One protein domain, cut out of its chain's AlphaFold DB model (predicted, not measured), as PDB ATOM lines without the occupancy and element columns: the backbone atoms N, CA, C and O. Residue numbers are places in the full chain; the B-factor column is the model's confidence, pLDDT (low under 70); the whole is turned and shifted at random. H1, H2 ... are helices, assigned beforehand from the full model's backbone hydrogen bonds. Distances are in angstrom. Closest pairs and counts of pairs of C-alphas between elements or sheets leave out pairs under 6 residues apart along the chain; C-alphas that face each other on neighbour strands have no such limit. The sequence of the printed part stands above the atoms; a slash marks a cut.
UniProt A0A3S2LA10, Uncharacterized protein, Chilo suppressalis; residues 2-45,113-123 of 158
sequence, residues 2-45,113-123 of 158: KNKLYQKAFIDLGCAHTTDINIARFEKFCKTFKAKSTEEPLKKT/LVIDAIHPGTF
ATOM      1  N   LYS A   2     137.564 164.291 155.264       50.75
ATOM      2  CA  LYS A   2     137.617 163.465 154.042       50.75
ATOM      3  C   LYS A   2     136.178 163.129 153.635       50.75
ATOM      4  O   LYS A   2     135.469 162.454 154.376       50.75
ATOM      5  N   ASN A   3     135.716 163.682 152.519       61.25
ATOM      6  CA  ASN A   3     134.356 163.471 152.039       61.25
ATOM      7  C   ASN A   3     134.206 162.001 151.594       61.25
ATOM      8  O   ASN A   3     134.935 161.536 150.719       61.25
ATOM      9  N   LYS A   4     133.288 161.259 152.232       62.06
ATOM     10  CA  LYS A   4     133.105 159.807 152.041       62.06
ATOM     11  C   LYS A   4     132.808 159.415 150.585       62.06
ATOM     12  O   LYS A   4     133.153 158.308 150.186       62.06
ATOM     13  N   LEU A   5     132.230 160.318 149.785       59.47
ATOM     14  CA  LEU A   5     132.003 160.095 148.350       59.47
ATOM     15  C   LEU A   5     133.316 159.985 147.566       59.47
ATOM     16  O   LEU A   5     133.424 159.161 146.663       59.47
ATOM     17  N   TYR A   6     134.329 160.768 147.940       57.41
ATOM     18  CA  TYR A   6     135.621 160.759 147.257       57.41
ATOM     19  C   TYR A   6     136.432 159.514 147.610       57.41
ATOM     20  O   TYR A   6     137.034 158.917 146.729       57.41
ATOM     21  N   GLN A   7     136.385 159.060 148.869       60.72
ATOM     22  CA  GLN A   7     137.074 157.834 149.298       60.72
ATOM     23  C   GLN A   7     136.657 156.608 148.481       60.72
ATOM     24  O   GLN A   7     137.515 155.813 148.109       60.72
ATOM     25  N   LYS A   8     135.366 156.487 148.150       67.56
ATOM     26  CA  LYS A   8     134.882 155.417 147.272       67.56
ATOM     27  C   LYS A   8     135.463 155.541 145.859       67.56
ATOM     28  O   LYS A   8     135.981 154.563 145.341       67.56
ATOM     29  N   ALA A   9     135.467 156.746 145.284       61.62
ATOM     30  CA  ALA A   9     136.041 156.983 143.959       61.62
ATOM     31  C   ALA A   9     137.540 156.626 143.882       61.62
ATOM     32  O   ALA A   9     137.984 156.078 142.879       61.62
ATOM     33  N   PHE A  10     138.317 156.885 144.940       62.88
ATOM     34  CA  PHE A  10     139.737 156.507 145.005       62.88
ATOM     35  C   PHE A  10     139.962 154.996 145.076       62.88
ATOM     36  O   PHE A  10     140.889 154.484 144.445       62.88
ATOM     37  N   ILE A  11     139.111 154.285 145.821       66.44
ATOM     38  CA  ILE A  11     139.137 152.820 145.910       66.44
ATOM     39  C   ILE A  11     138.771 152.209 144.552       66.44
ATOM     40  O   ILE A  11     139.513 151.368 144.052       66.44
ATOM     41  N   ASP A  12     137.704 152.695 143.913       67.25
ATOM     42  CA  ASP A  12     137.252 152.220 142.597       67.25
ATOM     43  C   ASP A  12     138.302 152.488 141.492       67.25
ATOM     44  O   ASP A  12     138.437 151.725 140.533       67.25
ATOM     45  N   LEU A  13     139.099 153.555 141.634       65.00
ATOM     46  CA  LEU A  13     140.222 153.867 140.740       65.00
ATOM     47  C   LEU A  13     141.497 153.059 141.046       65.00
ATOM     48  O   LEU A  13     142.430 153.095 140.240       65.00
ATOM     49  N   GLY A  14     141.555 152.325 142.162       66.81
ATOM     50  CA  GLY A  14     142.740 151.582 142.603       66.81
ATOM     51  C   GLY A  14     143.902 152.481 143.041       66.81
ATOM     52  O   GLY A  14     145.057 152.079 142.936       66.81
ATOM     53  N   CYS A  15     143.607 153.707 143.482       68.38
ATOM     54  CA  CYS A  15     144.590 154.741 143.830       68.38
ATOM     55  C   CYS A  15     144.389 155.192 145.286       68.38
ATOM     56  O   CYS A  15     144.132 156.361 145.566       68.38
ATOM     57  N   ALA A  16     144.433 154.241 146.226       67.31
ATOM     58  CA  ALA A  16     144.168 154.493 147.647       67.31
ATOM     59  C   ALA A  16     145.277 155.301 148.356       67.31
ATOM     60  O   ALA A  16     145.067 155.788 149.468       67.31
ATOM     61  N   HIS A  17     146.447 155.441 147.724       76.88
ATOM     62  CA  HIS A  17     147.614 156.158 148.248       76.88
ATOM     63  C   HIS A  17     147.556 157.674 148.042       76.88
ATOM     64  O   HIS A  17     148.298 158.393 148.706       76.88
ATOM     65  N   THR A  18     146.671 158.179 147.179       71.94
ATOM     66  CA  THR A  18     146.508 159.619 146.943       71.94
ATOM     67  C   THR A  18     145.177 160.133 147.488       71.94
ATOM     68  O   THR A  18     144.161 159.437 147.500       71.94
ATOM     69  N   THR A  19     145.176 161.375 147.973       76.88
ATOM     70  CA  THR A  19     143.956 162.091 148.375       76.88
ATOM     71  C   THR A  19     143.492 163.105 147.333       76.88
ATOM     72  O   THR A  19     142.436 163.711 147.521       76.88
ATOM     73  N   ASP A  20     144.262 163.294 146.259       77.38
ATOM     74  CA  ASP A  20     143.923 164.190 145.157       77.38
ATOM     75  C   ASP A  20     143.312 163.396 144.000       77.38
ATOM     76  O   ASP A  20     143.931 162.506 143.407       77.38
ATOM     77  N   ILE A  21     142.063 163.732 143.674       74.69
ATOM     78  CA  ILE A  21     141.276 163.032 142.661       74.69
ATOM     79  C   ILE A  21     141.868 163.194 141.264       74.69
ATOM     80  O   ILE A  21     141.725 162.295 140.439       74.69
ATOM     81  N   ASN A  22     142.545 164.307 140.992       76.12
ATOM     82  CA  ASN A  22     143.180 164.555 139.709       76.12
ATOM     83  C   ASN A  22     144.459 163.729 139.568       76.12
ATOM     84  O   ASN A  22     144.664 163.152 138.504       76.12
ATOM     85  N   ILE A  23     145.235 163.556 140.646       77.81
ATOM     86  CA  ILE A  23     146.381 162.629 140.665       77.81
ATOM     87  C   ILE A  23     145.901 161.193 140.412       77.81
ATOM     88  O   ILE A  23     146.411 160.523 139.518       77.81
ATOM     89  N   ALA A  24     144.858 160.734 141.113       77.81
ATOM     90  CA  ALA A  24     144.295 159.394 140.895       77.81
ATOM     91  C   ALA A  24     143.777 159.192 139.460       77.81
ATOM     92  O   ALA A  24     144.000 158.150 138.840       77.81
ATOM     93  N   ARG A  25     143.079 160.194 138.907       78.00
ATOM     94  CA  ARG A  25     142.614 160.180 137.511       78.00
ATOM     95  C   ARG A  25     143.783 160.109 136.539       78.00
ATOM     96  O   ARG A  25     143.707 159.344 135.582       78.00
ATOM     97  N   PHE A  26     144.848 160.866 136.792       78.50
ATOM     98  CA  PHE A  26     146.037 160.868 135.955       78.50
ATOM     99  C   PHE A  26     146.761 159.520 135.982       78.50
ATOM    100  O   PHE A  26     147.048 158.960 134.930       78.50
ATOM    101  N   GLU A  27     146.971 158.923 137.156       78.75
ATOM    102  CA  GLU A  27     147.573 157.589 137.249       78.75
ATOM    103  C   GLU A  27     146.742 156.535 136.505       78.75
ATOM    104  O   GLU A  27     147.279 155.710 135.758       78.75
ATOM    105  N   LYS A  28     145.411 156.576 136.660       80.44
ATOM    106  CA  LYS A  28     144.503 155.694 135.919       80.44
ATOM    107  C   LYS A  28     144.598 155.932 134.414       80.44
ATOM    108  O   LYS A  28     144.597 154.963 133.651       80.44
ATOM    109  N   PHE A  29     144.698 157.189 133.986       78.62
ATOM    110  CA  PHE A  29     144.901 157.565 132.592       78.62
ATOM    111  C   PHE A  29     146.211 156.979 132.055       78.62
ATOM    112  O   PHE A  29     146.177 156.224 131.082       78.62
ATOM    113  N   CYS A  30     147.341 157.199 132.730       78.44
ATOM    114  CA  CYS A  30     148.641 156.668 132.321       78.44
ATOM    115  C   CYS A  30     148.636 155.144 132.202       78.44
ATOM    116  O   CYS A  30     149.085 154.610 131.188       78.44
ATOM    117  N   LYS A  31     148.036 154.439 133.169       80.88
ATOM    118  CA  LYS A  31     147.863 152.977 133.108       80.88
ATOM    119  C   LYS A  31     147.006 152.549 131.910       80.88
ATOM    120  O   LYS A  31     147.368 151.630 131.177       80.88
ATOM    121  N   THR A  32     145.886 153.230 131.675       78.62
ATOM    122  CA  THR A  32     144.925 152.892 130.606       78.62
ATOM    123  C   THR A  32     145.517 153.120 129.214       78.62
ATOM    124  O   THR A  32     145.374 152.274 128.319       78.62
ATOM    125  N   PHE A  33     146.211 154.243 129.036       74.31
ATOM    126  CA  PHE A  33     146.771 154.685 127.760       74.31
ATOM    127  C   PHE A  33     148.239 154.286 127.561       74.31
ATOM    128  O   PHE A  33     148.773 154.488 126.472       74.31
ATOM    129  N   LYS A  34     148.855 153.630 128.557       80.44
ATOM    130  CA  LYS A  34     150.278 153.249 128.593       80.44
ATOM    131  C   LYS A  34     151.206 154.450 128.370       80.44
ATOM    132  O   LYS A  34     152.223 154.321 127.685       80.44
ATOM    133  N   ALA A  35     150.822 155.597 128.928       79.44
ATOM    134  CA  ALA A  35     151.600 156.823 128.843       79.44
ATOM    135  C   ALA A  35     152.841 156.718 129.739       79.44
ATOM    136  O   ALA A  35     152.721 156.366 130.914       79.44
ATOM    137  N   LYS A  36     154.020 156.998 129.179       77.38
ATOM    138  CA  LYS A  36     155.312 157.004 129.888       77.38
ATOM    139  C   LYS A  36     155.833 158.405 130.202       77.38
ATOM    140  O   LYS A  36     156.678 158.547 131.073       77.38
ATOM    141  N   SER A  37     155.360 159.416 129.479       77.94
ATOM    142  CA  SER A  37     155.766 160.816 129.621       77.94
ATOM    143  C   SER A  37     154.573 161.730 129.334       77.94
ATOM    144  O   SER A  37     153.627 161.324 128.662       77.94
ATOM    145  N   THR A  38     154.591 162.956 129.847       75.38
ATOM    146  CA  THR A  38     153.570 163.977 129.561       75.38
ATOM    147  C   THR A  38     153.699 164.544 128.147       75.38
ATOM    148  O   THR A  38     152.694 164.898 127.535       75.38
ATOM    149  N   GLU A  39     154.917 164.560 127.607       78.88
ATOM    150  CA  GLU A  39     155.235 165.105 126.281       78.88
ATOM    151  C   GLU A  39     155.095 164.068 125.160       78.88
ATOM    152  O   GLU A  39     155.344 164.368 123.994       78.88
ATOM    153  N   GLU A  40     154.736 162.819 125.481       79.56
ATOM    154  CA  GLU A  40     154.574 161.815 124.436       79.56
ATOM    155  C   GLU A  40     153.192 161.901 123.770       79.56
ATOM    156  O   GLU A  40     152.191 162.189 124.438       79.56
ATOM    157  N   PRO A  41     153.105 161.603 122.460       78.44
ATOM    158  CA  PRO A  41     151.825 161.502 121.777       78.44
ATOM    159  C   PRO A  41     150.951 160.416 122.400       78.44
ATOM    160  O   PRO A  41     151.454 159.372 122.834       78.44
ATOM    161  N   LEU A  42     149.630 160.595 122.364       73.38
ATOM    162  CA  LEU A  42     148.704 159.555 122.807       73.38
ATOM    163  C   LEU A  42     148.754 158.328 121.879       73.38
ATOM    164  O   LEU A  42     148.084 158.244 120.855       73.38
ATOM    165  N   LYS A  43     149.560 157.330 122.272       66.75
ATOM    166  CA  LYS A  43     149.847 156.118 121.478       66.75
ATOM    167  C   LYS A  43     148.620 155.251 121.208       66.75
ATOM    168  O   LYS A  43     148.563 154.552 120.196       66.75
ATOM    169  N   LYS A  44     147.646 155.247 122.120       65.00
ATOM    170  CA  LYS A  44     146.370 154.564 121.899       65.00
ATOM    171  C   LYS A  44     145.425 155.514 121.177       65.00
ATOM    172  O   LYS A  44     144.705 156.279 121.809       65.00
ATOM    173  N   THR A  45     145.342 155.372 119.856       58.53
ATOM    174  CA  THR A  45     144.130 155.770 119.137       58.53
ATOM    175  C   THR A  45     142.977 154.968 119.729       58.53
ATOM    176  O   THR A  45     142.972 153.736 119.613       58.53
ATOM    177  N   LEU A 113     149.018 165.460 122.830       80.62
ATOM    178  CA  LEU A 113     149.956 165.018 123.848       80.62
ATOM    179  C   LEU A 113     149.217 164.532 125.093       80.62
ATOM    180  O   LEU A 113     148.067 164.883 125.354       80.62
ATOM    181  N   VAL A 114     149.903 163.726 125.902       76.88
ATOM    182  CA  VAL A 114     149.390 163.309 127.212       76.88
ATOM    183  C   VAL A 114     149.097 164.529 128.087       76.88
ATOM    184  O   VAL A 114     148.060 164.544 128.742       76.88
ATOM    185  N   ILE A 115     149.944 165.563 128.050       80.25
ATOM    186  CA  ILE A 115     149.773 166.792 128.836       80.25
ATOM    187  C   ILE A 115     148.482 167.552 128.512       80.25
ATOM    188  O   ILE A 115     147.864 168.106 129.418       80.25
ATOM    189  N   ASP A 116     148.012 167.492 127.265       75.25
ATOM    190  CA  ASP A 116     146.768 168.138 126.827       75.25
ATOM    191  C   ASP A 116     145.522 167.508 127.480       75.25
ATOM    192  O   ASP A 116     144.468 168.138 127.578       75.25
ATOM    193  N   ALA A 117     145.628 166.254 127.938       73.25
ATOM    194  CA  ALA A 117     144.564 165.546 128.646       73.25
ATOM    195  C   ALA A 117     144.562 165.814 130.165       73.25
ATOM    196  O   ALA A 117     143.657 165.358 130.871       73.25
ATOM    197  N   ILE A 118     145.569 166.524 130.686       73.56
ATOM    198  CA  ILE A 118     145.769 166.760 132.121       73.56
ATOM    199  C   ILE A 118     145.282 168.160 132.492       73.56
ATOM    200  O   ILE A 118     145.433 169.122 131.747       73.56
ATOM    201  N   HIS A 119     144.713 168.305 133.691       69.38
ATOM    202  CA  HIS A 119     144.326 169.619 134.186       69.38
ATOM    203  C   HIS A 119     145.573 170.449 134.561       69.38
ATOM    204  O   HIS A 119     146.390 169.951 135.349       69.38
ATOM    205  N   PRO A 120     145.718 171.698 134.070       62.19
ATOM    206  CA  PRO A 120     146.799 172.601 134.465       62.19
ATOM    207  C   PRO A 120     146.629 172.952 135.947       62.19
ATOM    208  O   PRO A 120     145.759 173.731 136.323       62.19
ATOM    209  N   GLY A 121     147.399 172.289 136.802       62.03
ATOM    210  CA  GLY A 121     147.221 172.309 138.258       62.03
ATOM    211  C   GLY A 121     147.350 170.930 138.902       62.03
ATOM    212  O   GLY A 121     147.546 170.843 140.105       62.03
ATOM    213  N   THR A 122     147.332 169.854 138.108       64.50
ATOM    214  CA  THR A 122     147.587 168.484 138.595       64.50
ATOM    215  C   THR A 122     149.011 168.324 139.148       64.50
ATOM    216  O   THR A 122     149.227 167.508 140.037       64.50
ATOM    217  N   PHE A 123     149.962 169.138 138.672       62.41
ATOM    218  CA  PHE A 123     151.365 169.151 139.120       62.41
ATOM    219  C   PHE A 123     151.805 170.498 139.713       62.41
ATOM    220  O   PHE A 123     152.991 170.784 139.818       62.41
TER     221      PHE A 123
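Overview. This is residues 2 to 45 and 113 to 123 of the 158 residues of an uncharacterized protein of Chilo suppressalis (UniProt A0A3S2LA10). Two short helices, H1 and H2, stand one beyond the other in a staggered line, running the same way. Past the end of H2 lies the loose stretch of residues 34 to 45, and after a cut residues 113 to 123 run back beside H2. The printed part has 55 residues with two named helices, H1 then H2, and no named strand; the class is all helix, though the helices hold 22 of the 55 residues. It is only just compact, close to loose, with a radius of gyration of the C-alphas of 12.1 A, and elongated, spanning 36 by 21 by 16 A.

Arrangement. The longest helix is H2, residues 21 to 33, and before it in the chain comes H1, residues 4 to 12. They only just touch, with 3 pairs of C-alphas within 8 A, and H2 does so with residues 21 to 24 alone. The closest C-alphas are those of Phe 10 and Ala 24, 6.8 A apart. The centres are 14.4 A apart, and the lines stand at a shallow tilt of 17 degrees, the same way. In H2 every O i to N i+4 pair is within hydrogen-bond range; in H1, 4 of 5 are.

Along the chain. H2 is 17.9 A from first to last C-alpha, from Ile 21 at (141.276, 163.032, 142.661) to Phe 33 at (146.771, 154.685, 127.760). H1 is 12.8 A long and begins at C-alpha 4, (133.105, 159.807, 152.041). A short link of 8 residues joins H1 to H2.

Size, cuts and confidence. The C-alphas of Lys 2 and Thr 45 are the two farthest apart, at 36.3 A. Residues 46 to 112 are not printed, and C-alphas 45 and 113 are 11.9 A apart across the cut. The mean pLDDT of the printed part of this model is 71.5; residues 2 to 16, 43 to 45 and 119 to 123 are under 70.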